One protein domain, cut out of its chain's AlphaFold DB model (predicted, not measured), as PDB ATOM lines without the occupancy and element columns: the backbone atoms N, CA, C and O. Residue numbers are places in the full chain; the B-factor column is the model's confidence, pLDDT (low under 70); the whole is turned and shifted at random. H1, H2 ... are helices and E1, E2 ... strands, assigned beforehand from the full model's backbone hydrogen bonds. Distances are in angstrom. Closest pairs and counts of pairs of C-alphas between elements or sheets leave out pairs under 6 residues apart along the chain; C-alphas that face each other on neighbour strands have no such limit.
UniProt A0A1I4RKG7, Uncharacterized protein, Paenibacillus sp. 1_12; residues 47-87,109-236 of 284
ATOM      1  N   ASN A  47     -62.472  25.659 -14.919       88.38
ATOM      2  CA  ASN A  47     -62.160  26.843 -14.117       88.38
ATOM      3  C   ASN A  47     -62.479  26.632 -12.627       88.38
ATOM      4  O   ASN A  47     -61.774  27.172 -11.775       88.38
ATOM      5  N   LYS A  48     -63.517  25.848 -12.293       90.06
ATOM      6  CA  LYS A  48     -63.809  25.455 -10.903       90.06
ATOM      7  C   LYS A  48     -62.684  24.606 -10.320       90.06
ATOM      8  O   LYS A  48     -62.225  24.926  -9.224       90.06
ATOM      9  N   ALA A  49     -62.230  23.587 -11.048       90.69
ATOM     10  CA  ALA A  49     -61.158  22.695 -10.620       90.69
ATOM     11  C   ALA A  49     -59.844  23.461 -10.408       90.69
ATOM     12  O   ALA A  49     -59.275  23.410  -9.321       90.69
ATOM     13  N   LEU A  50     -59.432  24.287 -11.379       90.94
ATOM     14  CA  LEU A  50     -58.228  25.121 -11.256       90.94
ATOM     15  C   LEU A  50     -58.300  26.082 -10.069       90.94
ATOM     16  O   LEU A  50     -57.333  26.242  -9.329       90.94
ATOM     17  N   ARG A  51     -59.458  26.718  -9.855       91.00
ATOM     18  CA  ARG A  51     -59.643  27.635  -8.727       91.00
ATOM     19  C   ARG A  51     -59.613  26.911  -7.383       91.00
ATOM     20  O   ARG A  51     -59.179  27.508  -6.400       91.00
ATOM     21  N   LYS A  52     -60.110  25.675  -7.320       92.69
ATOM     22  CA  LYS A  52     -60.033  24.831  -6.123       92.69
ATOM     23  C   LYS A  52     -58.574  24.472  -5.829       92.69
ATOM     24  O   LYS A  52     -58.102  24.827  -4.754       92.69
ATOM     25  N   LEU A  53     -57.858  23.928  -6.815       91.94
ATOM     26  CA  LEU A  53     -56.442  23.570  -6.699       91.94
ATOM     27  C   LEU A  53     -55.579  24.765  -6.271       91.94
ATOM     28  O   LEU A  53     -54.815  24.671  -5.320       91.94
ATOM     29  N   GLY A  54     -55.749  25.929  -6.905       91.75
ATOM     30  CA  GLY A  54     -54.986  27.128  -6.540       91.75
ATOM     31  C   GLY A  54     -55.221  27.587  -5.095       91.75
ATOM     32  O   GLY A  54     -54.297  28.055  -4.437       91.75
ATOM     33  N   LYS A  55     -56.440  27.426  -4.562       94.00
ATOM     34  CA  LYS A  55     -56.728  27.727  -3.149       94.00
ATOM     35  C   LYS A  55     -56.087  26.723  -2.198       94.00
ATOM     36  O   LYS A  55     -55.680  27.125  -1.115       94.00
ATOM     37  N   GLU A  56     -56.047  25.448  -2.575       95.25
ATOM     38  CA  GLU A  56     -55.394  24.392  -1.795       95.25
ATOM     39  C   GLU A  56     -53.887  24.650  -1.722       95.25
ATOM     40  O   GLU A  56     -53.359  24.761  -0.619       95.25
ATOM     41  N   ILE A  57     -53.248  24.927  -2.864       93.94
ATOM     42  CA  ILE A  57     -51.830  25.313  -2.937       93.94
ATOM     43  C   ILE A  57     -51.541  26.508  -2.022       93.94
ATOM     44  O   ILE A  57     -50.640  26.441  -1.194       93.94
ATOM     45  N   ILE A  58     -52.327  27.589  -2.109       93.69
ATOM     46  CA  ILE A  58     -52.124  28.779  -1.262       93.69
ATOM     47  C   ILE A  58     -52.309  28.461   0.227       93.69
ATOM     48  O   ILE A  58     -51.606  29.015   1.066       93.69
ATOM     49  N   LYS A  59     -53.267  27.597   0.575       95.62
ATOM     50  CA  LYS A  59     -53.544  27.227   1.968       95.62
ATOM     51  C   LYS A  59     -52.405  26.405   2.579       95.62
ATOM     52  O   LYS A  59     -52.167  26.515   3.779       95.62
ATOM     53  N   GLU A  60     -51.753  25.575   1.774       96.56
ATOM     54  CA  GLU A  60     -50.657  24.692   2.189       96.56
ATOM     55  C   GLU A  60     -49.276  25.352   2.059       96.56
ATOM     56  O   GLU A  60     -48.296  24.853   2.611       96.56
ATOM     57  N   MET A  61     -49.199  26.492   1.370       96.00
ATOM     58  CA  MET A  61     -47.961  27.225   1.131       96.00
ATOM     59  C   MET A  61     -47.336  27.737   2.443       96.00
ATOM     60  O   MET A  61     -48.005  28.418   3.229       96.00
ATOM     61  N   PRO A  62     -46.035  27.481   2.684       96.44
ATOM     62  CA  PRO A  62     -45.314  28.079   3.798       96.44
ATOM     63  C   PRO A  62     -45.335  29.607   3.728       96.44
ATOM     64  O   PRO A  62     -45.239  30.200   2.655       96.44
ATOM     65  N   ARG A  63     -45.372  30.265   4.890       95.25
ATOM     66  CA  ARG A  63     -45.421  31.735   4.969       95.25
ATOM     67  C   ARG A  63     -44.289  32.422   4.193       95.25
ATOM     68  O   ARG A  63     -44.534  33.437   3.555       95.25
ATOM     69  N   VAL A  64     -43.082  31.857   4.231       94.56
ATOM     70  CA  VAL A  64     -41.905  32.403   3.530       94.56
ATOM     71  C   VAL A  64     -42.113  32.434   2.014       94.56
ATOM     72  O   VAL A  64     -41.661  33.367   1.361       94.56
ATOM     73  N   ASP A  65     -42.804  31.445   1.449       93.75
ATOM     74  CA  ASP A  65     -43.094  31.406   0.013       93.75
ATOM     75  C   ASP A  65     -44.309  32.265  -0.331       93.75
ATOM     76  O   ASP A  65     -44.300  32.983  -1.328       93.75
ATOM     77  N   TYR A  66     -45.306  32.305   0.555       93.69
ATOM     78  CA  TYR A  66     -46.453  33.197   0.408       93.69
ATOM     79  C   TYR A  66     -46.035  34.673   0.335       93.69
ATOM     80  O   TYR A  66     -46.557  35.425  -0.483       93.69
ATOM     81  N   GLU A  67     -45.064  35.088   1.151       93.94
ATOM     82  CA  GLU A  67     -44.525  36.454   1.147       93.94
ATOM     83  C   GLU A  67     -43.768  36.800  -0.148       93.94
ATOM     84  O   GLU A  67     -43.640  37.979  -0.483       93.94
ATOM     85  N   LYS A  68     -43.309  35.801  -0.915       94.19
ATOM     86  CA  LYS A  68     -42.707  36.033  -2.235       94.19
ATOM     87  C   LYS A  68     -43.757  36.346  -3.291       94.19
ATOM     88  O   LYS A  68     -43.414  37.030  -4.254       94.19
ATOM     89  N   LEU A  69     -45.005  35.898  -3.128       93.38
ATOM     90  CA  LEU A  69     -46.044  36.083  -4.137       93.38
ATOM     91  C   LEU A  69     -46.198  37.559  -4.505       93.38
ATOM     92  O   LEU A  69     -46.465  38.401  -3.650       93.38
ATOM     93  N   SER A  70     -46.057  37.875  -5.793       92.19
ATOM     94  CA  SER A  70     -46.150  39.235  -6.356       92.19
ATOM     95  C   SER A  70     -45.151  40.266  -5.804       92.19
ATOM     96  O   SER A  70     -45.245  41.445  -6.157       92.19
ATOM     97  N   SER A  71     -44.176  39.853  -4.986       94.00
ATOM     98  CA  SER A  71     -43.193  40.744  -4.341       94.00
ATOM     99  C   SER A  71     -42.363  41.577  -5.327       94.00
ATOM    100  O   SER A  71     -41.896  42.659  -4.972       94.00
ATOM    101  N   LYS A  72     -42.226  41.112  -6.574       94.56
ATOM    102  CA  LYS A  72     -41.502  41.764  -7.674       94.56
ATOM    103  C   LYS A  72     -42.408  42.205  -8.827       94.56
ATOM    104  O   LYS A  72     -41.929  42.660  -9.857       94.56
ATOM    105  N   SER A  73     -43.731  42.149  -8.670       91.06
ATOM    106  CA  SER A  73     -44.671  42.617  -9.708       91.06
ATOM    107  C   SER A  73     -44.433  44.082 -10.120       91.06
ATOM    108  O   SER A  73     -44.604  44.443 -11.282       91.06
ATOM    109  N   GLY A  74     -43.971  44.928  -9.191       92.62
ATOM    110  CA  GLY A  74     -43.672  46.338  -9.447       92.62
ATOM    111  C   GLY A  74     -42.330  46.628 -10.132       92.62
ATOM    112  O   GLY A  74     -42.138  47.771 -10.546       92.62
ATOM    113  N   THR A  75     -41.421  45.647 -10.242       95.56
ATOM    114  CA  THR A  75     -40.068  45.839 -10.808       95.56
ATOM    115  C   THR A  75     -40.002  45.566 -12.307       95.56
ATOM    116  O   THR A  75     -39.061  45.990 -12.973       95.56
ATOM    117  N   LEU A  76     -40.998  44.865 -12.855       96.38
ATOM    118  CA  LEU A  76     -41.075  44.510 -14.267       96.38
ATOM    119  C   LEU A  76     -42.074  45.421 -14.983       96.38
ATOM    120  O   LEU A  76     -43.249  45.485 -14.624       96.38
ATOM    121  N   HIS A  77     -41.619  46.110 -16.023       95.88
ATOM    122  CA  HIS A  77     -42.378  47.144 -16.719       95.88
ATOM    123  C   HIS A  77     -42.788  46.692 -18.111       95.88
ATOM    124  O   HIS A  77     -41.965  46.256 -18.920       95.88
ATOM    125  N   PHE A  78     -44.070  46.860 -18.422       95.19
ATOM    126  CA  PHE A  78     -44.575  46.696 -19.774       95.19
ATOM    127  C   PHE A  78     -44.113  47.860 -20.653       95.19
ATOM    128  O   PHE A  78     -44.553  48.991 -20.446       95.19
ATOM    129  N   ALA A  79     -43.310  47.587 -21.684       94.12
ATOM    130  CA  ALA A  79     -42.936  48.614 -22.654       94.12
ATOM    131  C   ALA A  79     -43.884  48.620 -23.862       94.12
ATOM    132  O   ALA A  79     -44.489  49.641 -24.188       94.12
ATOM    133  N   ARG A  80     -44.035  47.479 -24.551       93.62
ATOM    134  CA  ARG A  80     -44.852  47.394 -25.778       93.62
ATOM    135  C   ARG A  80     -45.273  45.972 -26.123       93.62
ATOM    136  O   ARG A  80     -44.586  44.999 -25.812       93.62
ATOM    137  N   LEU A  81     -46.388  45.872 -26.844       94.31
ATOM    138  CA  LEU A  81     -46.847  44.630 -27.461       94.31
ATOM    139  C   LEU A  81     -46.203  44.485 -28.842       94.31
ATOM    140  O   LEU A  81     -46.268  45.416 -29.642       94.31
ATOM    141  N   LEU A  82     -45.631  43.321 -29.135       95.38
ATOM    142  CA  LEU A  82     -45.033  43.012 -30.433       95.38
ATOM    143  C   LEU A  82     -46.004  42.184 -31.271       95.38
ATOM    144  O   LEU A  82     -46.637  41.247 -30.767       95.38
ATOM    145  N   GLY A  83     -46.112  42.502 -32.557       94.06
ATOM    146  CA  GLY A  83     -46.981  41.787 -33.477       94.06
ATOM    147  C   GLY A  83     -46.431  41.685 -34.892       94.06
ATOM    148  O   GLY A  83     -45.529  42.417 -35.280       94.06
ATOM    149  N   LEU A  84     -47.001  40.761 -35.662       92.31
ATOM    150  CA  LEU A  84     -46.687  40.594 -37.081       92.31
ATOM    151  C   LEU A  84     -47.723  41.322 -37.937       92.31
ATOM    152  O   LEU A  84     -48.912  40.998 -37.886       92.31
ATOM    153  N   ASP A  85     -47.271  42.266 -38.749       89.69
ATOM    154  CA  ASP A  85     -48.028  42.909 -39.816       89.69
ATOM    155  C   ASP A  85     -48.337  41.944 -40.963       89.69
ATOM    156  O   ASP A  85     -49.423  42.033 -41.543       89.69
ATOM    157  N   SER A  86     -47.469  40.958 -41.232       86.69
ATOM    158  CA  SER A  86     -47.754  39.888 -42.207       86.69
ATOM    159  C   SER A  86     -48.958  39.022 -41.823       86.69
ATOM    160  O   SER A  86     -49.552  38.352 -42.672       86.69
ATOM    161  N   LYS A  87     -49.345  39.026 -40.541       86.31
ATOM    162  CA  LYS A  87     -50.496  38.292 -40.003       86.31
ATOM    163  C   LYS A  87     -51.412  39.260 -39.272       86.31
ATOM    164  O   LYS A  87     -51.303  39.429 -38.066       86.31
ATOM    165  N   PRO A 109     -51.847  44.188 -35.979       87.88
ATOM    166  CA  PRO A 109     -50.829  43.142 -36.035       87.88
ATOM    167  C   PRO A 109     -51.174  41.989 -35.087       87.88
ATOM    168  O   PRO A 109     -51.699  42.215 -33.991       87.88
ATOM    169  N   LYS A 110     -50.937  40.739 -35.499       88.88
ATOM    170  CA  LYS A 110     -51.169  39.585 -34.618       88.88
ATOM    171  C   LYS A 110     -50.130  39.599 -33.504       88.88
ATOM    172  O   LYS A 110     -48.952  39.500 -33.835       88.88
ATOM    173  N   PRO A 111     -50.535  39.651 -32.222       91.56
ATOM    174  CA  PRO A 111     -49.589  39.615 -31.116       91.56
ATOM    175  C   PRO A 111     -48.773  38.321 -31.116       91.56
ATOM    176  O   PRO A 111     -49.337  37.235 -31.285       91.56
ATOM    177  N   ILE A 112     -47.464  38.454 -30.923       93.50
ATOM    178  CA  ILE A 112     -46.498  37.342 -30.886       93.50
ATOM    179  C   ILE A 112     -45.542  37.423 -29.696       93.50
ATOM    180  O   ILE A 112     -44.918  36.421 -29.350       93.50
ATOM    181  N   GLY A 113     -45.452  38.583 -29.045       95.38
ATOM    182  CA  GLY A 113     -44.519  38.795 -27.951       95.38
ATOM    183  C   GLY A 113     -44.690  40.149 -27.284       95.38
ATOM    184  O   GLY A 113     -45.623  40.899 -27.585       95.38
ATOM    185  N   VAL A 114     -43.773  40.454 -26.380       96.31
ATOM    186  CA  VAL A 114     -43.718  41.694 -25.609       96.31
ATOM    187  C   VAL A 114     -42.291  42.207 -25.547       96.31
ATOM    188  O   VAL A 114     -41.338  41.440 -25.662       96.31
ATOM    189  N   THR A 115     -42.158  43.510 -25.340       97.38
ATOM    190  CA  THR A 115     -40.926  44.085 -24.800       97.38
ATOM    191  C   THR A 115     -41.184  44.504 -23.373       97.38
ATOM    192  O   THR A 115     -42.207  45.144 -23.099       97.38
ATOM    193  N   LEU A 116     -40.255  44.150 -22.500       97.38
ATOM    194  CA  LEU A 116     -40.268  44.514 -21.095       97.38
ATOM    195  C   LEU A 116     -38.966  45.226 -20.741       97.38
ATOM    196  O   LEU A 116     -37.988  45.136 -21.480       97.38
ATOM    197  N   CYS A 117     -38.973  45.907 -19.605       97.50
ATOM    198  CA  CYS A 117     -37.792  46.452 -18.949       97.50
ATOM    199  C   CYS A 117     -37.886  46.111 -17.457       97.50
ATOM    200  O   CYS A 117     -38.988  46.104 -16.908       97.50
ATOM    201  N   SER A 118     -36.768  45.791 -16.813       97.69
ATOM    202  CA  SER A 118     -36.723  45.440 -15.390       97.69
ATOM    203  C   SER A 118     -35.917  46.478 -14.617       97.69
ATOM    204  O   SER A 118     -34.892  46.939 -15.111       97.69
ATOM    205  N   ASP A 119     -36.344  46.816 -13.402       97.69
ATOM    206  CA  ASP A 119     -35.590  47.686 -12.484       97.69
ATOM    207  C   ASP A 119     -34.344  46.993 -11.895       97.69
ATOM    208  O   ASP A 119     -33.477  47.642 -11.315       97.69
ATOM    209  N   GLU A 120     -34.245  45.673 -12.047       97.56
ATOM    210  CA  GLU A 120     -33.158  44.832 -11.544       97.56
ATOM    211  C   GLU A 120     -32.687  43.822 -12.603       97.56
ATOM    212  O   GLU A 120     -33.431  43.484 -13.530       97.56
ATOM    213  N   ASP A 121     -31.455  43.328 -12.453       98.12
ATOM    214  CA  ASP A 121     -30.943  42.216 -13.258       98.12
ATOM    215  C   ASP A 121     -31.862  40.996 -13.085       98.12
ATOM    216  O   ASP A 121     -32.275  40.658 -11.972       98.12
ATOM    217  N   ILE A 122     -32.199  40.335 -14.192       97.69
ATOM    218  CA  ILE A 122     -33.243  39.312 -14.213       97.69
ATOM    219  C   ILE A 122     -32.869  38.139 -15.113       97.69
ATOM    220  O   ILE A 122     -32.300  38.294 -16.189       97.69
ATOM    221  N   THR A 123     -33.251  36.938 -14.689       97.56
ATOM    222  CA  THR A 123     -33.147  35.726 -15.501       97.56
ATOM    223  C   THR A 123     -34.458  35.465 -16.237       97.56
ATOM    224  O   THR A 123     -35.490  35.178 -15.612       97.56
ATOM    225  N   VAL A 124     -34.421  35.518 -17.568       97.62
ATOM    226  CA  VAL A 124     -35.592  35.342 -18.437       97.62
ATOM    227  C   VAL A 124     -35.552  33.994 -19.158       97.62
ATOM    228  O   VAL A 124     -34.469  33.533 -19.528       97.62
ATOM    229  N   PRO A 125     -36.709  33.342 -19.360       97.50
ATOM    230  CA  PRO A 125     -36.778  32.092 -20.103       97.50
ATOM    231  C   PRO A 125     -36.500  32.319 -21.592       97.50
ATOM    232  O   PRO A 125     -36.856  33.358 -22.155       97.50
ATOM    233  N   VAL A 126     -35.898  31.314 -22.220       97.06
ATOM    234  CA  VAL A 126     -35.602  31.251 -23.649       97.06
ATOM    235  C   VAL A 126     -36.158  29.948 -24.201       97.06
ATOM    236  O   VAL A 126     -35.792  28.865 -23.744       97.06
ATOM    237  N   ILE A 127     -37.062  30.078 -25.172       95.44
ATOM    238  CA  ILE A 127     -37.796  28.970 -25.792       95.44
ATOM    239  C   ILE A 127     -37.770  29.179 -27.304       95.44
ATOM    240  O   ILE A 127     -37.895  30.314 -27.778       95.44
ATOM    241  N   ASP A 128     -37.643  28.091 -28.062       93.25
ATOM    242  CA  ASP A 128     -37.762  28.134 -29.518       93.25
ATOM    243  C   ASP A 128     -39.111  28.752 -29.931       93.25
ATOM    244  O   ASP A 128     -40.181  28.359 -29.462       93.25
ATOM    245  N   VAL A 129     -39.080  29.739 -30.830       92.25
ATOM    246  CA  VAL A 129     -40.278  30.518 -31.183       92.25
ATOM    247  C   VAL A 129     -41.333  29.702 -31.927       92.25
ATOM    248  O   VAL A 129     -42.482  30.135 -32.046       92.25
ATOM    249  N   THR A 130     -40.962  28.540 -32.459       90.19
ATOM    250  CA  THR A 130     -41.870  27.626 -33.146       90.19
ATOM    251  C   THR A 130     -42.715  26.804 -32.171       90.19
ATOM    252  O   THR A 130     -43.806  26.364 -32.561       90.19
ATOM    253  N   ILE A 131     -42.291  26.681 -30.906       90.75
ATOM    254  CA  ILE A 131     -43.049  26.013 -29.844       90.75
ATOM    255  C   ILE A 131     -44.360  26.758 -29.585       90.75
ATOM    256  O   ILE A 131     -44.417  27.981 -29.423       90.75
ATOM    257  N   ASN A 132     -45.461  26.007 -29.568       89.81
ATOM    258  CA  ASN A 132     -46.793  26.550 -29.375       89.81
ATOM    259  C   ASN A 132     -47.770  25.543 -28.741       89.81
ATOM    260  O   ASN A 132     -47.441  24.389 -28.485       89.81
ATOM    261  N   LYS A 133     -49.013  25.986 -28.513       87.75
ATOM    262  CA  LYS A 133     -50.113  25.186 -27.939       87.75
ATOM    263  C   LYS A 133     -50.423  23.870 -28.660       87.75
ATOM    264  O   LYS A 133     -51.203  23.099 -28.121       87.75
ATOM    265  N   ASP A 134     -49.959  23.689 -29.894       88.06
ATOM    266  CA  ASP A 134     -50.228  22.515 -30.722       88.06
ATOM    267  C   ASP A 134     -48.994  21.595 -30.817       88.06
ATOM    268  O   ASP A 134     -49.165  20.397 -30.993       88.06
ATOM    269  N   THR A 135     -47.770  22.122 -30.662       89.88
ATOM    270  CA  THR A 135     -46.520  21.328 -30.648       89.88
ATOM    271  C   THR A 135     -46.093  20.895 -29.247       89.88
ATOM    272  O   THR A 135     -45.262  20.003 -29.105       89.88
ATOM    273  N   GLY A 136     -46.598  21.565 -28.210       90.25
ATOM    274  CA  GLY A 136     -46.166  21.345 -26.835       90.25
ATOM    275  C   GLY A 136     -44.679  21.631 -26.596       90.25
ATOM    276  O   GLY A 136     -43.966  22.093 -27.494       90.25
ATOM    277  N   ILE A 137     -44.232  21.361 -25.373       92.69
ATOM    278  CA  ILE A 137     -42.855  21.573 -24.911       92.69
ATOM    279  C   ILE A 137     -42.358  20.376 -24.087       92.69
ATOM    280  O   ILE A 137     -43.132  19.776 -23.334       92.69
ATOM    281  N   SER A 138     -41.074  20.060 -24.223       92.44
ATOM    282  CA  SER A 138     -40.273  19.299 -23.260       92.44
ATOM    283  C   SER A 138     -39.626  20.311 -22.314       92.44
ATOM    284  O   SER A 138     -38.730  21.052 -22.717       92.44
ATOM    285  N   ILE A 139     -40.145  20.447 -21.089       86.50
ATOM    286  CA  ILE A 139     -39.731  21.537 -20.184       86.50
ATOM    287  C   ILE A 139     -38.246  21.398 -19.840       86.50
ATOM    288  O   ILE A 139     -37.531  22.388 -19.774       86.50
ATOM    289  N   GLU A 140     -37.774  20.175 -19.658       87.62
ATOM    290  CA  GLU A 140     -36.417  19.863 -19.234       87.62
ATOM    291  C   GLU A 140     -35.376  20.144 -20.326       87.62
ATOM    292  O   GLU A 140     -34.242  20.504 -20.017       87.62
ATOM    293  N   GLU A 141     -35.751  19.994 -21.597       89.75
ATOM    294  CA  GLU A 141     -34.823  20.068 -22.731       89.75
ATOM    295  C   GLU A 141     -34.914  21.397 -23.492       89.75
ATOM    296  O   GLU A 141     -33.922  21.862 -24.051       89.75
ATOM    297  N   GLU A 142     -36.097  22.016 -23.527       92.75
ATOM    298  CA  GLU A 142     -36.391  23.158 -24.404       92.75
ATOM    299  C   GLU A 142     -36.597  24.478 -23.648       92.75
ATOM    300  O   GLU A 142     -36.699  25.535 -24.279       92.75
ATOM    301  N   LEU A 143     -36.650  24.451 -22.309       94.56
ATOM    302  CA  LEU A 143     -36.680  25.657 -21.482       94.56
ATOM    303  C   LEU A 143     -35.275  25.982 -20.980       94.56
ATOM    304  O   LEU A 143     -34.778  25.404 -20.016       94.56
ATOM    305  N   SER A 144     -34.652  26.968 -21.613       96.50
ATOM    306  CA  SER A 144     -33.377  27.525 -21.163       96.50
ATOM    307  C   SER A 144     -33.571  28.922 -20.579       96.50
ATOM    308  O   SER A 144     -34.684  29.454 -20.552       96.50
ATOM    309  N   TYR A 145     -32.494  29.524 -20.079       97.44
ATOM    310  CA  TYR A 145     -32.538  30.834 -19.443       97.44
ATOM    311  C   TYR A 145     -31.347  31.690 -19.857       97.44
ATOM    312  O   TYR A 145     -30.257  31.179 -20.114       97.44
ATOM    313  N   LYS A 146     -31.552  33.006 -19.872       97.12
ATOM    314  CA  LYS A 146     -30.488  33.998 -20.043       97.12
ATOM    315  C   LYS A 146     -30.644  35.135 -19.043       97.12
ATOM    316  O   LYS A 146     -31.736  35.361 -18.522       97.12
ATOM    317  N   GLU A 147     -29.560  35.857 -18.809       98.06
ATOM    318  CA  GLU A 147     -29.571  37.070 -17.996       98.06
ATOM    319  C   GLU A 147     -29.859  38.300 -18.853       98.06
ATOM    320  O   GLU A 147     -29.324  38.449 -19.952       98.06
ATOM    321  N   GLU A 148     -30.684  39.192 -18.319       97.75
ATOM    322  CA  GLU A 148     -30.931  40.531 -18.836       97.75
ATOM    323  C   GLU A 148     -30.551  41.547 -17.761       97.75
ATOM    324  O   GLU A 148     -30.764  41.321 -16.566       97.75
ATOM    325  N   LYS A 149     -29.964  42.665 -18.189       98.19
ATOM    326  CA  LYS A 149     -29.513  43.720 -17.278       98.19
ATOM    327  C   LYS A 149     -30.636  44.688 -16.928       98.19
ATOM    328  O   LYS A 149     -31.494  44.984 -17.760       98.19
ATOM    329  N   ALA A 150     -30.584  45.212 -15.706       98.19
ATOM    330  CA  ALA A 150     -31.484  46.258 -15.238       98.19
ATOM    331  C   ALA A 150     -31.510  47.452 -16.210       98.19
ATOM    332  O   ALA A 150     -30.479  47.872 -16.742       98.19
ATOM    333  N   GLY A 151     -32.696  48.014 -16.435       97.50
ATOM    334  CA  GLY A 151     -32.918  49.172 -17.298       97.50
ATOM    335  C   GLY A 151     -32.837  48.897 -18.804       97.50
ATOM    336  O   GLY A 151     -33.098  49.806 -19.592       97.50
ATOM    337  N   VAL A 152     -32.495  47.675 -19.229       97.56
ATOM    338  CA  VAL A 152     -32.405  47.306 -20.647       97.56
ATOM    339  C   VAL A 152     -33.728  46.705 -21.119       97.56
ATOM    340  O   VAL A 152     -34.315  45.845 -20.462       97.56
ATOM    341  N   GLU A 153     -34.207  47.156 -22.282       97.56
ATOM    342  CA  GLU A 153     -35.365  46.548 -22.935       97.56
ATOM    343  C   GLU A 153     -35.008  45.170 -23.508       97.56
ATOM    344  O   GLU A 153     -34.033  45.029 -24.245       97.56
ATOM    345  N   PHE A 154     -35.847  44.168 -23.247       97.62
ATOM    346  CA  PHE A 154     -35.684  42.819 -23.790       97.62
ATOM    347  C   PHE A 154     -36.992  42.265 -24.358       97.62
ATOM    348  O   PHE A 154     -38.096  42.636 -23.948       97.62
ATOM    349  N   HIS A 155     -36.869  41.355 -25.328       97.88
ATOM    350  CA  HIS A 155     -37.999  40.817 -26.083       97.88
ATOM    351  C   HIS A 155     -38.295  39.359 -25.735       97.88
ATOM    352  O   HIS A 155     -37.442  38.475 -25.886       97.88
ATOM    353  N   LEU A 156     -39.548  39.094 -25.375       97.56
ATOM    354  CA  LEU A 156     -40.056  37.754 -25.097       97.56
ATOM    355  C   LEU A 156     -41.168  37.395 -26.083       97.56
ATOM    356  O   LEU A 156     -42.025  38.218 -26.407       97.56
ATOM    357  N   THR A 157     -41.188  36.148 -26.541       96.88
ATOM    358  CA  THR A 157     -42.382  35.514 -27.106       96.88
ATOM    359  C   THR A 157     -43.481  35.456 -26.046       96.88
ATOM    360  O   THR A 157     -43.223  35.576 -24.849       96.88
ATOM    361  N   LEU A 158     -44.733  35.235 -26.457       95.44
ATOM    362  CA  LEU A 158     -45.821  35.074 -25.482       95.44
ATOM    363  C   LEU A 158     -45.615  33.876 -24.536       95.44
ATOM    364  O   LEU A 158     -46.146  33.902 -23.428       95.44
ATOM    365  N   TYR A 159     -44.868  32.847 -24.948       96.06
ATOM    366  CA  TYR A 159     -44.571  31.690 -24.101       96.06
ATOM    367  C   TYR A 159     -43.426  31.949 -23.133       96.06
ATOM    368  O   TYR A 159     -43.578  31.669 -21.951       96.06
ATOM    369  N   GLU A 160     -42.333  32.562 -23.580       97.31
ATOM    370  CA  GLU A 160     -41.291  33.029 -22.658       97.31
ATOM    371  C   GLU A 160     -41.885  34.016 -21.637       97.31
ATOM    372  O   GLU A 160     -41.667  33.887 -20.436       97.31
ATOM    373  N   PHE A 161     -42.735  34.943 -22.089       97.00
ATOM    374  CA  PHE A 161     -43.488  35.823 -21.198       97.00
ATOM    375  C   PHE A 161     -44.317  35.032 -20.182       97.00
ATOM    376  O   PHE A 161     -44.284  35.340 -18.997       97.00
ATOM    377  N   MET A 162     -45.015  33.982 -20.617       96.19
ATOM    378  CA  MET A 162     -45.789  33.134 -19.718       96.19
ATOM    379  C   MET A 162     -44.935  32.494 -18.626       96.19
ATOM    380  O   MET A 162     -45.282  32.603 -17.454       96.19
ATOM    381  N   PHE A 163     -43.827  31.852 -18.994       96.12
ATOM    382  CA  PHE A 163     -42.942  31.208 -18.024       96.12
ATOM    383  C   PHE A 163     -42.299  32.214 -17.066       96.12
ATOM    384  O   PHE A 163     -42.115  31.898 -15.895       96.12
ATOM    385  N   LEU A 164     -42.010  33.434 -17.526       97.12
ATOM    386  CA  LEU A 164     -41.536  34.495 -16.645       97.12
ATOM    387  C   LEU A 164     -42.621  34.922 -15.652       97.12
ATOM    388  O   LEU A 164     -42.375  34.972 -14.453       97.12
ATOM    389  N   MET A 165     -43.826  35.204 -16.146       96.06
ATOM    390  CA  MET A 165     -44.909  35.747 -15.327       96.06
ATOM    391  C   MET A 165     -45.490  34.747 -14.329       96.06
ATOM    392  O   MET A 165     -46.103  35.170 -13.353       96.06
ATOM    393  N   LEU A 166     -45.334  33.446 -14.571       93.06
ATOM    394  CA  LEU A 166     -45.786  32.399 -13.653       93.06
ATOM    395  C   LEU A 166     -44.856  32.179 -12.459       93.06
ATOM    396  O   LEU A 166     -45.243  31.436 -11.563       93.06
ATOM    397  N   LYS A 167     -43.672  32.802 -12.418       94.25
ATOM    398  CA  LYS A 167     -42.837  32.746 -11.214       94.25
ATOM    399  C   LYS A 167     -43.540  33.452 -10.054       94.25
ATOM    400  O   LYS A 167     -44.186  34.488 -10.252       94.25
ATOM    401  N   ASP A 168     -43.385  32.901  -8.855       94.81
ATOM    402  CA  ASP A 168     -44.075  33.357  -7.645       94.81
ATOM    403  C   ASP A 168     -43.869  34.855  -7.401       94.81
ATOM    404  O   ASP A 168     -44.826  35.578  -7.121       94.81
ATOM    405  N   GLU A 169     -42.652  35.361  -7.612       94.88
ATOM    406  CA  GLU A 169     -42.320  36.767  -7.405       94.88
ATOM    407  C   GLU A 169     -43.127  37.748  -8.273       94.88
ATOM    408  O   GLU A 169     -43.353  38.884  -7.859       94.88
ATOM    409  N   TYR A 170     -43.619  37.320  -9.439       94.75
ATOM    410  CA  TYR A 170     -44.448  38.149 -10.320       94.75
ATOM    411  C   TYR A 170     -45.935  37.817 -10.191       94.75
ATOM    412  O   TYR A 170     -46.778  38.703 -10.349       94.75
ATOM    413  N   ALA A 171     -46.272  36.556  -9.898       92.69
ATOM    414  CA  ALA A 171     -47.638  36.062  -9.708       92.69
ATOM    415  C   ALA A 171     -48.622  36.483 -10.821       92.69
ATOM    416  O   ALA A 171     -49.809  36.715 -10.580       92.69
ATOM    417  N   GLY A 172     -48.133  36.601 -12.056       93.94
ATOM    418  CA  GLY A 172     -48.927  36.976 -13.222       93.94
ATOM    419  C   GLY A 172     -49.124  38.476 -13.441       93.94
ATOM    420  O   GLY A 172     -49.807  38.817 -14.407       93.94
ATOM    421  N   TYR A 173     -48.544  39.357 -12.620       94.19
ATOM    422  CA  TYR A 173     -48.734  40.811 -12.693       94.19
ATOM    423  C   TYR A 173     -47.443  41.566 -12.974       94.19
ATOM    424  O   TYR A 173     -46.378  41.194 -12.487       94.19
ATOM    425  N   LEU A 174     -47.561  42.656 -13.728       93.56
ATOM    426  CA  LEU A 174     -46.463  43.581 -13.969       93.56
ATOM    427  C   LEU A 174     -46.957  45.017 -14.188       93.56
ATOM    428  O   LEU A 174     -48.139  45.272 -14.460       93.56
ATOM    429  N   ARG A 175     -46.027  45.960 -14.089       93.38
ATOM    430  CA  ARG A 175     -46.294  47.394 -14.059       93.38
ATOM    431  C   ARG A 175     -46.588  47.990 -15.438       93.38
ATOM    432  O   ARG A 175     -45.969  47.634 -16.439       93.38
ATOM    433  N   LEU A 176     -47.496  48.967 -15.489       91.19
ATOM    434  CA  LEU A 176     -47.744  49.827 -16.652       91.19
ATOM    435  C   LEU A 176     -47.798  51.293 -16.218       91.19
ATOM    436  O   LEU A 176     -48.780  51.738 -15.618       91.19
ATOM    437  N   GLY A 177     -46.754  52.058 -16.539       86.81
ATOM    438  CA  GLY A 177     -46.630  53.444 -16.087       86.81
ATOM    439  C   GLY A 177     -46.581  53.519 -14.559       86.81
ATOM    440  O   GLY A 177     -45.664  52.996 -13.934       86.81
ATOM    441  N   GLU A 178     -47.576  54.151 -13.943       85.00
ATOM    442  CA  GLU A 178     -47.679  54.270 -12.480       85.00
ATOM    443  C   GLU A 178     -48.480  53.130 -11.820       85.00
ATOM    444  O   GLU A 178     -48.499  53.027 -10.597       85.00
ATOM    445  N   ASP A 179     -49.135  52.262 -12.601       85.25
ATOM    446  CA  ASP A 179     -49.956  51.161 -12.079       85.25
ATOM    447  C   ASP A 179     -49.139  49.864 -11.968       85.25
ATOM    448  O   ASP A 179     -48.856  49.219 -12.980       85.25
ATOM    449  N   ASN A 180     -48.794  49.459 -10.741       81.56
ATOM    450  CA  ASN A 180     -48.038  48.228 -10.457       81.56
ATOM    451  C   ASN A 180     -48.772  46.937 -10.871       81.56
ATOM    452  O   ASN A 180     -48.133  45.903 -11.026       81.56
ATOM    453  N   TYR A 181     -50.088  46.996 -11.092       84.56
ATOM    454  CA  TYR A 181     -50.908  45.874 -11.568       84.56
ATOM    455  C   TYR A 181     -51.557  46.192 -12.920       84.56
ATOM    456  O   TYR A 181     -52.604  45.647 -13.287       84.56
ATOM    457  N   GLY A 182     -50.937  47.107 -13.668       86.12
ATOM    458  CA  GLY A 182     -51.469  47.627 -14.916       86.12
ATOM    459  C   GLY A 182     -51.589  46.579 -16.020       86.12
ATOM    460  O   GLY A 182     -52.443  46.702 -16.904       86.12
ATOM    461  N   VAL A 183     -50.776  45.521 -15.951       90.75
ATOM    462  CA  VAL A 183     -50.810  44.380 -16.863       90.75
ATOM    463  C   VAL A 183     -50.848  43.081 -16.072       90.75
ATOM    464  O   VAL A 183     -50.118  42.903 -15.103       90.75
ATOM    465  N   HIS A 184     -51.687  42.147 -16.516       91.69
ATOM    466  CA  HIS A 184     -51.688  40.788 -15.998       91.69
ATOM    467  C   HIS A 184     -51.826  39.754 -17.106       91.69
ATOM    468  O   HIS A 184     -52.330  40.023 -18.202       91.69
ATOM    469  N   MET A 185     -51.367  38.548 -16.812       93.12
ATOM    470  CA  MET A 185     -51.487  37.411 -17.701       93.12
ATOM    471  C   MET A 185     -52.751  36.601 -17.395       93.12
ATOM    472  O   MET A 185     -53.046  36.269 -16.252       93.12
ATOM    473  N   GLU A 186     -53.460  36.209 -18.448       91.94
ATOM    474  CA  GLU A 186     -54.487  35.172 -18.415       91.94
ATOM    475  C   GLU A 186     -54.066  33.978 -19.268       91.94
ATOM    476  O   GLU A 186     -53.474  34.131 -20.339       91.94
ATOM    477  N   LEU A 187     -54.454  32.777 -18.844       91.81
ATOM    478  CA  LEU A 187     -54.198  31.540 -19.570       91.81
ATOM    479  C   LEU A 187     -55.509  30.896 -20.001       91.81
ATOM    480  O   LEU A 187     -56.403  30.664 -19.188       91.81
ATOM    481  N   LYS A 188     -55.614  30.539 -21.282       90.94
ATOM    482  CA  LYS A 188     -56.669  29.627 -21.740       90.94
ATOM    483  C   LYS A 188     -56.163  28.198 -21.651       90.94
ATOM    484  O   LYS A 188     -55.305  27.799 -22.437       90.94
ATOM    485  N   THR A 189     -56.726  27.436 -20.726       89.12
ATOM    486  CA  THR A 189     -56.257  26.095 -20.356       89.12
ATOM    487  C   THR A 189     -57.000  24.959 -21.061       89.12
ATOM    488  O   THR A 189     -56.649  23.803 -20.878       89.12
ATOM    489  N   THR A 190     -57.967  25.252 -21.938       83.50
ATOM    490  CA  THR A 190     -58.819  24.236 -22.596       83.50
ATOM    491  C   THR A 190     -58.040  23.145 -23.344       83.50
ATOM    492  O   THR A 190     -58.497  22.008 -23.418       83.50
ATOM    493  N   LYS A 191     -56.874  23.483 -23.912       83.38
ATOM    494  CA  LYS A 191     -55.973  22.524 -24.579       83.38
ATOM    495  C   LYS A 191     -54.888  21.947 -23.662       83.38
ATOM    496  O   LYS A 191     -54.228  20.999 -24.053       83.38
ATOM    497  N   PHE A 192     -54.699  22.542 -22.491       89.69
ATOM    498  CA  PHE A 192     -53.629  22.215 -21.552       89.69
ATOM    499  C   PHE A 192     -54.055  21.147 -20.550       89.69
ATOM    500  O   PHE A 192     -53.266  20.266 -20.236       89.69
ATOM    501  N   ILE A 193     -55.301  21.218 -20.074       92.75
ATOM    502  CA  ILE A 193     -55.798  20.329 -19.026       92.75
ATOM    503  C   ILE A 193     -57.056  19.576 -19.442       92.75
ATOM    504  O   ILE A 193     -57.842  20.042 -20.280       92.75
ATOM    505  N   ASP A 194     -57.263  18.435 -18.802       91.44
ATOM    506  CA  ASP A 194     -58.564  17.808 -18.633       91.44
ATOM    507  C   ASP A 194     -58.991  17.794 -17.167       91.44
ATOM    508  O   ASP A 194     -58.176  18.018 -16.270       91.44
ATOM    509  N   VAL A 195     -60.288  17.587 -16.944       90.19
ATOM    510  CA  VAL A 195     -60.841  17.384 -15.606       90.19
ATOM    511  C   VAL A 195     -61.655  16.104 -15.609       90.19
ATOM    512  O   VAL A 195     -62.600  15.975 -16.389       90.19
ATOM    513  N   ASP A 196     -61.275  15.164 -14.749       88.81
ATOM    514  CA  ASP A 196     -61.974  13.892 -14.620       88.81
ATOM    515  C   ASP A 196     -63.344  14.051 -13.924       88.81
ATOM    516  O   ASP A 196     -63.774  15.143 -13.540       88.81
ATOM    517  N   LYS A 197     -64.068  12.937 -13.765       85.81
ATOM    518  CA  LYS A 197     -65.397  12.933 -13.128       85.81
ATOM    519  C   LYS A 197     -65.360  13.318 -11.645       85.81
ATOM    520  O   LYS A 197     -66.377  13.781 -11.130       85.81
ATOM    521  N   ASP A 198     -64.218  13.137 -10.994       86.06
ATOM    522  CA  ASP A 198     -64.004  13.416  -9.574       86.06
ATOM    523  C   ASP A 198     -63.490  14.853  -9.344       86.06
ATOM    524  O   ASP A 198     -63.426  15.337  -8.211       86.06
ATOM    525  N   GLY A 199     -63.200  15.580 -10.426       84.69
ATOM    526  CA  GLY A 199     -62.734  16.959 -10.405       84.69
ATOM    527  C   GLY A 199     -61.214  17.103 -10.317       84.69
ATOM    528  O   GLY A 199     -60.746  18.212 -10.042       84.69
ATOM    529  N   ASN A 200     -60.451  16.029 -10.534       88.12
ATOM    530  CA  ASN A 200     -58.992  16.073 -10.586       88.12
ATOM    531  C   ASN A 200     -58.523  16.619 -11.934       88.12
ATOM    532  O   ASN A 200     -59.163  16.414 -12.964       88.12
ATOM    533  N   ILE A 201     -57.401  17.336 -11.914       91.94
ATOM    534  CA  ILE A 201     -56.825  17.984 -13.092       91.94
ATOM    535  C   ILE A 201     -55.729  17.093 -13.669       91.94
ATOM    536  O   ILE A 201     -54.774  16.766 -12.969       91.94
ATOM    537  N   GLU A 202     -55.825  16.785 -14.959       92.06
ATOM    538  CA  GLU A 202     -54.799  16.047 -15.699       92.06
ATOM    539  C   GLU A 202     -54.196  16.919 -16.800       92.06
ATOM    540  O   GLU A 202     -54.910  17.641 -17.500       92.06
ATOM    541  N   LEU A 203     -52.874  16.860 -16.973       91.94
ATOM    542  CA  LEU A 203     -52.198  17.551 -18.071       91.94
ATOM    543  C   LEU A 203     -52.388  16.787 -19.382       91.94
ATOM    544  O   LEU A 203     -52.345  15.559 -19.417       91.94
ATOM    545  N   LYS A 204     -52.549  17.525 -20.480       93.00
ATOM    546  CA  LYS A 204     -52.604  16.949 -21.823       93.00
ATOM    547  C   LYS A 204     -51.213  16.901 -22.437       93.00
ATOM    548  O   LYS A 204     -50.463  17.876 -22.388       93.00
ATOM    549  N   PHE A 205     -50.912  15.776 -23.071       93.12
ATOM    550  CA  PHE A 205     -49.638  15.512 -23.727       93.12
ATOM    551  C   PHE A 205     -49.861  15.177 -25.199       93.12
ATOM    552  O   PHE A 205     -50.930  14.699 -25.582       93.12
ATOM    553  N   ILE A 206     -48.831  15.401 -26.005       91.56
ATOM    554  CA  ILE A 206     -48.691  14.807 -27.333       91.56
ATOM    555  C   ILE A 206     -47.417  13.979 -27.367       91.56
ATOM    556  O   ILE A 206     -46.480  14.247 -26.622       91.56
ATOM    557  N   GLU A 207     -47.396  12.978 -28.226       90.00
ATOM    558  CA  GLU A 207     -46.211  12.171 -28.485       90.00
ATOM    559  C   GLU A 207     -45.552  12.692 -29.762       90.00
ATOM    560  O   GLU A 207     -46.248  12.967 -30.746       90.00
ATOM    561  N   ASP A 208     -44.241  12.918 -29.727       82.12
ATOM    562  CA  ASP A 208     -43.490  13.305 -30.918       82.12
ATOM    563  C   ASP A 208     -43.073  12.100 -31.770       82.12
ATOM    564  O   ASP A 208     -43.340  10.947 -31.435       82.12
ATOM    565  N   GLU A 209     -42.416  12.368 -32.902       80.62
ATOM    566  CA  GLU A 209     -41.963  11.333 -33.843       80.62
ATOM    567  C   GLU A 209     -40.998  10.311 -33.208       80.62
ATOM    568  O   GLU A 209     -40.839   9.214 -33.737       80.62
ATOM    569  N   ASN A 210     -40.380  10.653 -32.073       80.94
ATOM    570  CA  ASN A 210     -39.446   9.801 -31.343       80.94
ATOM    571  C   ASN A 210     -40.102   9.083 -30.151       80.94
ATOM    572  O   ASN A 210     -39.401   8.431 -29.378       80.94
ATOM    573  N   GLY A 211     -41.419   9.210 -29.969       82.44
ATOM    574  CA  GLY A 211     -42.139   8.622 -28.840       82.44
ATOM    575  C   GLY A 211     -42.045   9.428 -27.538       82.44
ATOM    576  O   GLY A 211     -42.466   8.956 -26.479       82.44
ATOM    577  N   SER A 212     -41.478  10.637 -27.575       86.38
ATOM    578  CA  SER A 212     -41.299  11.465 -26.379       86.38
ATOM    579  C   SER A 212     -42.566  12.258 -26.074       86.38
ATOM    580  O   SER A 212     -43.197  12.844 -26.958       86.38
ATOM    581  N   LYS A 213     -42.958  12.287 -24.794       90.31
ATOM    582  CA  LYS A 213     -44.146  13.020 -24.338       90.31
ATOM    583  C   LYS A 213     -43.837  14.505 -24.198       90.31
ATOM    584  O   LYS A 213     -43.015  14.897 -23.378       90.31
ATOM    585  N   ARG A 214     -44.577  15.331 -24.927       92.25
ATOM    586  CA  ARG A 214     -44.509  16.794 -24.886       92.25
ATOM    587  C   ARG A 214     -45.771  17.347 -24.241       92.25
ATOM    588  O   ARG A 214     -46.884  16.984 -24.622       92.25
ATOM    589  N   VAL A 215     -45.615  18.240 -23.269       92.94
ATOM    590  CA  VAL A 215     -46.744  18.859 -22.560       92.94
ATOM    591  C   VAL A 215     -47.394  19.892 -23.473       92.94
ATOM    592  O   VAL A 215     -46.715  20.788 -23.980       92.94
ATOM    593  N   LEU A 216     -48.709  19.810 -23.686       93.62
ATOM    594  CA  LEU A 216     -49.425  20.851 -24.424       93.62
ATOM    595  C   LEU A 216     -49.407  22.159 -23.641       93.62
ATOM    596  O   LEU A 216     -49.542  22.174 -22.428       93.62
ATOM    597  N   LEU A 217     -49.275  23.288 -24.329       92.06
ATOM    598  CA  LEU A 217     -49.198  24.583 -23.659       92.06
ATOM    599  C   LEU A 217     -50.568  25.275 -23.604       92.06
ATOM    600  O   LEU A 217     -51.312  25.259 -24.595       92.06
ATOM    601  N   PRO A 218     -50.915  25.966 -22.499       93.44
ATOM    602  CA  PRO A 218     -52.069  26.853 -22.496       93.44
ATOM    603  C   PRO A 218     -51.853  27.996 -23.497       93.44
ATOM    604  O   PRO A 218     -50.753  28.235 -23.988       93.44
ATOM    605  N   THR A 219     -52.912  28.719 -23.855       92.69
ATOM    606  CA  THR A 219     -52.750  29.916 -24.698       92.69
ATOM    607  C   THR A 219     -52.605  31.153 -23.813       92.69
ATOM    608  O   THR A 219     -53.614  31.565 -23.225       92.69
ATOM    609  N   PRO A 220     -51.409  31.764 -23.729       93.38
ATOM    610  CA  PRO A 220     -51.211  32.987 -22.968       93.38
ATOM    611  C   PRO A 220     -51.931  34.165 -23.619       93.38
ATOM    612  O   PRO A 220     -51.987  34.313 -24.842       93.38
ATOM    613  N   THR A 221     -52.525  35.002 -22.781       90.44
ATOM    614  CA  THR A 221     -53.220  36.227 -23.160       90.44
ATOM    615  C   THR A 221     -52.788  37.337 -22.218       90.44
ATOM    616  O   THR A 221     -52.797  37.167 -21.007       90.44
ATOM    617  N   ILE A 222     -52.445  38.491 -22.775       90.75
ATOM    618  CA  ILE A 222     -52.092  39.673 -21.991       90.75
ATOM    619  C   ILE A 222     -53.349  40.514 -21.798       90.75
ATOM    620  O   ILE A 222     -54.089  40.777 -22.756       90.75
ATOM    621  N   LYS A 223     -53.586  40.929 -20.561       90.62
ATOM    622  CA  LYS A 223     -54.683  41.797 -20.157       90.62
ATOM    623  C   LYS A 223     -54.137  43.067 -19.541       90.62
ATOM    624  O   LYS A 223     -53.108  43.066 -18.881       90.62
ATOM    625  N   PHE A 224     -54.873  44.142 -19.763       89.38
ATOM    626  CA  PHE A 224     -54.551  45.466 -19.264       89.38
ATOM    627  C   PHE A 224     -55.662  45.864 -18.299       89.38
ATOM    628  O   PHE A 224     -56.838  45.683 -18.628       89.38
ATOM    629  N   SER A 225     -55.298  46.376 -17.123       85.00
ATOM    630  CA  SER A 225     -56.258  46.835 -16.111       85.00
ATOM    631  C   SER A 225     -57.150  47.952 -16.669       85.00
ATOM    632  O   SER A 225     -58.341  48.027 -16.360       85.00
ATOM    633  N   LYS A 226     -56.586  48.790 -17.549       80.38
ATOM    634  CA  LYS A 226     -57.257  49.916 -18.201       80.38
ATOM    635  C   LYS A 226     -56.977  49.920 -19.707       80.38
ATOM    636  O   LYS A 226     -55.832  49.949 -20.147       80.38
ATOM    637  N   GLY A 227     -58.044  49.962 -20.506       67.88
ATOM    638  CA  GLY A 227     -57.970  50.156 -21.957       67.88
ATOM    639  C   GLY A 227     -57.561  48.922 -22.774       67.88
ATOM    640  O   GLY A 227     -57.544  47.790 -22.301       67.88
ATOM    641  N   SER A 228     -57.285  49.143 -24.064       66.56
ATOM    642  CA  SER A 228     -56.847  48.114 -25.014       66.56
ATOM    643  C   SER A 228     -55.600  48.588 -25.748       66.56
ATOM    644  O   SER A 228     -55.671  49.510 -26.556       66.56
ATOM    645  N   VAL A 229     -54.482  47.886 -25.567       66.12
ATOM    646  CA  VAL A 229     -53.183  48.256 -26.162       66.12
ATOM    647  C   VAL A 229     -53.027  47.762 -27.605       66.12
ATOM    648  O   VAL A 229     -52.013  47.997 -28.246       66.12
ATOM    649  N   ARG A 230     -54.065  47.147 -28.195       66.31
ATOM    650  CA  ARG A 230     -54.002  46.676 -29.593       66.31
ATOM    651  C   ARG A 230     -53.647  47.779 -30.596       66.31
ATOM    652  O   ARG A 230     -53.012  47.467 -31.598       66.31
ATOM    653  N   ALA A 231     -54.020  49.031 -30.323       60.75
ATOM    654  CA  ALA A 231     -53.670  50.180 -31.161       60.75
ATOM    655  C   ALA A 231     -52.176  50.559 -31.081       60.75
ATOM    656  O   ALA A 231     -51.651  51.117 -32.034       60.75
ATOM    657  N   GLY A 232     -51.494  50.215 -29.983       72.62
ATOM    658  CA  GLY A 232     -50.056  50.422 -29.775       72.62
ATOM    659  C   GLY A 232     -49.210  49.175 -30.043       72.62
ATOM    660  O   GLY A 232     -48.089  49.082 -29.551       72.62
ATOM    661  N   THR A 233     -49.747  48.185 -30.770       88.69
ATOM    662  CA  THR A 233     -48.969  46.994 -31.144       88.69
ATOM    663  C   THR A 233     -47.919  47.388 -32.172       88.69
ATOM    664  O   THR A 233     -48.264  47.880 -33.246       88.69
ATOM    665  N   VAL A 234     -46.651  47.137 -31.865       92.69
ATOM    666  CA  VAL A 234     -45.539  47.395 -32.779       92.69
ATOM    667  C   VAL A 234     -45.415  46.233 -33.757       92.69
ATOM    668  O   VAL A 234     -45.187  45.092 -33.352       92.69
ATOM    669  N   GLY A 235     -45.577  46.537 -35.044       93.56
ATOM    670  CA  GLY A 235     -45.258  45.631 -36.141       93.56
ATOM    671  C   GLY A 235     -43.751  45.414 -36.245       93.56
ATOM    672  O   GLY A 235     -43.004  46.382 -36.402       93.56
ATOM    673  N   ILE A 236     -43.308  44.163 -36.127       95.62
ATOM    674  CA  ILE A 236     -41.879  43.803 -36.126       95.62
ATOM    675  C   ILE A 236     -41.395  43.206 -37.449       95.62
ATOM    676  O   ILE A 236     -40.226  42.853 -37.574       95.62
TER     677      ILE A 236
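Overview. This is residues 47 to 87 and 109 to 236 of the 284 residues of an uncharacterized protein of Paenibacillus sp. 1_12 (UniProt A0A1I4RKG7). Two small sheets, E1 E2 E5 and E6 E7 E12, stand partly face to face as a sandwich with crossed strands; the short helix H4 packs on both at the core, and the strand pair E3 E4 covers another side of H4. Beyond them, at one end, lie two small hairpins, E8 E9 and E10 E11; H1 packs on the first of these with residues 47 to 53, and residues 59 to 64 stick out. The printed part has 169 residues, with five named helices and twelve named strands in the order H1 H2 E1 E2 E3 H3 E4 E5 H4 E6 to E12 H5. Its sheets are antiparallel, its class is mixed, helices and strands, and it is compact, with a radius of gyration of the C-alphas of 16.8 A and spans of 45 by 44 by 31 A.

Arrangement. Start at H1, residues 47 to 60; its Ala 49 and Ile 201 of E9, residues 201 to 203, are their closest C-alphas, 6.9 A apart. H2, residues 63 to 66, is close to H1 but not clearly touching, with C-alphas 58 and 66 7.4 A apart. Next comes the strongly twisted sheet of E1, residues 76 to 87, E2, residues 109 to 118, and E5, residues 153 to 157; find N 82 and O 113 at 2.9 A and N 114 and O 156 at 2.8 A. E3, residues 122 to 126, and E4, residues 144 to 148, are antiparallel, with N 124 and O 146 at 2.9 A; H3, residues 139 to 142, comes just before E4. H4, residues 158 to 165, comes closest to E3 at C-alphas 160 and 125, 5.3 A apart. E6, residues 173 to 176, E7, residues 179 to 188, and E12, residues 219 to 224, form the second sheet, with N 174 and O 183 at 2.9 A and N 186 and O 221 at 2.8 A. The two three-stranded sheets make a sandwich, two sheets face to face, with strands at 52 degrees; H4 is on both, at a height of 8.5 A over each. E8, residues 193 to 195, forms a hairpin with E9, N 194 and O 202 at 2.8 A; E10, residues 205 to 207, forms one with E11, residues 213 to 215, N 214 and O 206 at 2.8 A. H5, residues 229 to 232, is on the first sheet, on the same face as H4. In H1 and H4 every O i to N i+4 pair is within hydrogen-bond range; H2, H3 and H5 are too short for one.

Along the chain. Find C-alpha 47 at (-62.160, 26.843, -14.117); H1 runs 20.1 A from there. E1 covers 28.1 A from C-alpha 76 at (-41.075, 44.510, -14.267), E2 25.1 A, E7 24.5 A and E12 16.6 A. H5 ends at C-alpha 232, (-50.056, 50.422, -29.775).

Size, cuts and confidence. The C-alphas of Glu 178 and Asn 210 are farthest apart, 49.0 A. Residues 88 to 108 are not printed, and C-alphas 87 and 109 are 6.3 A apart across this cut. The link from E3 to H3 is long. The model's confidence is under 70 at residues 227 to 231.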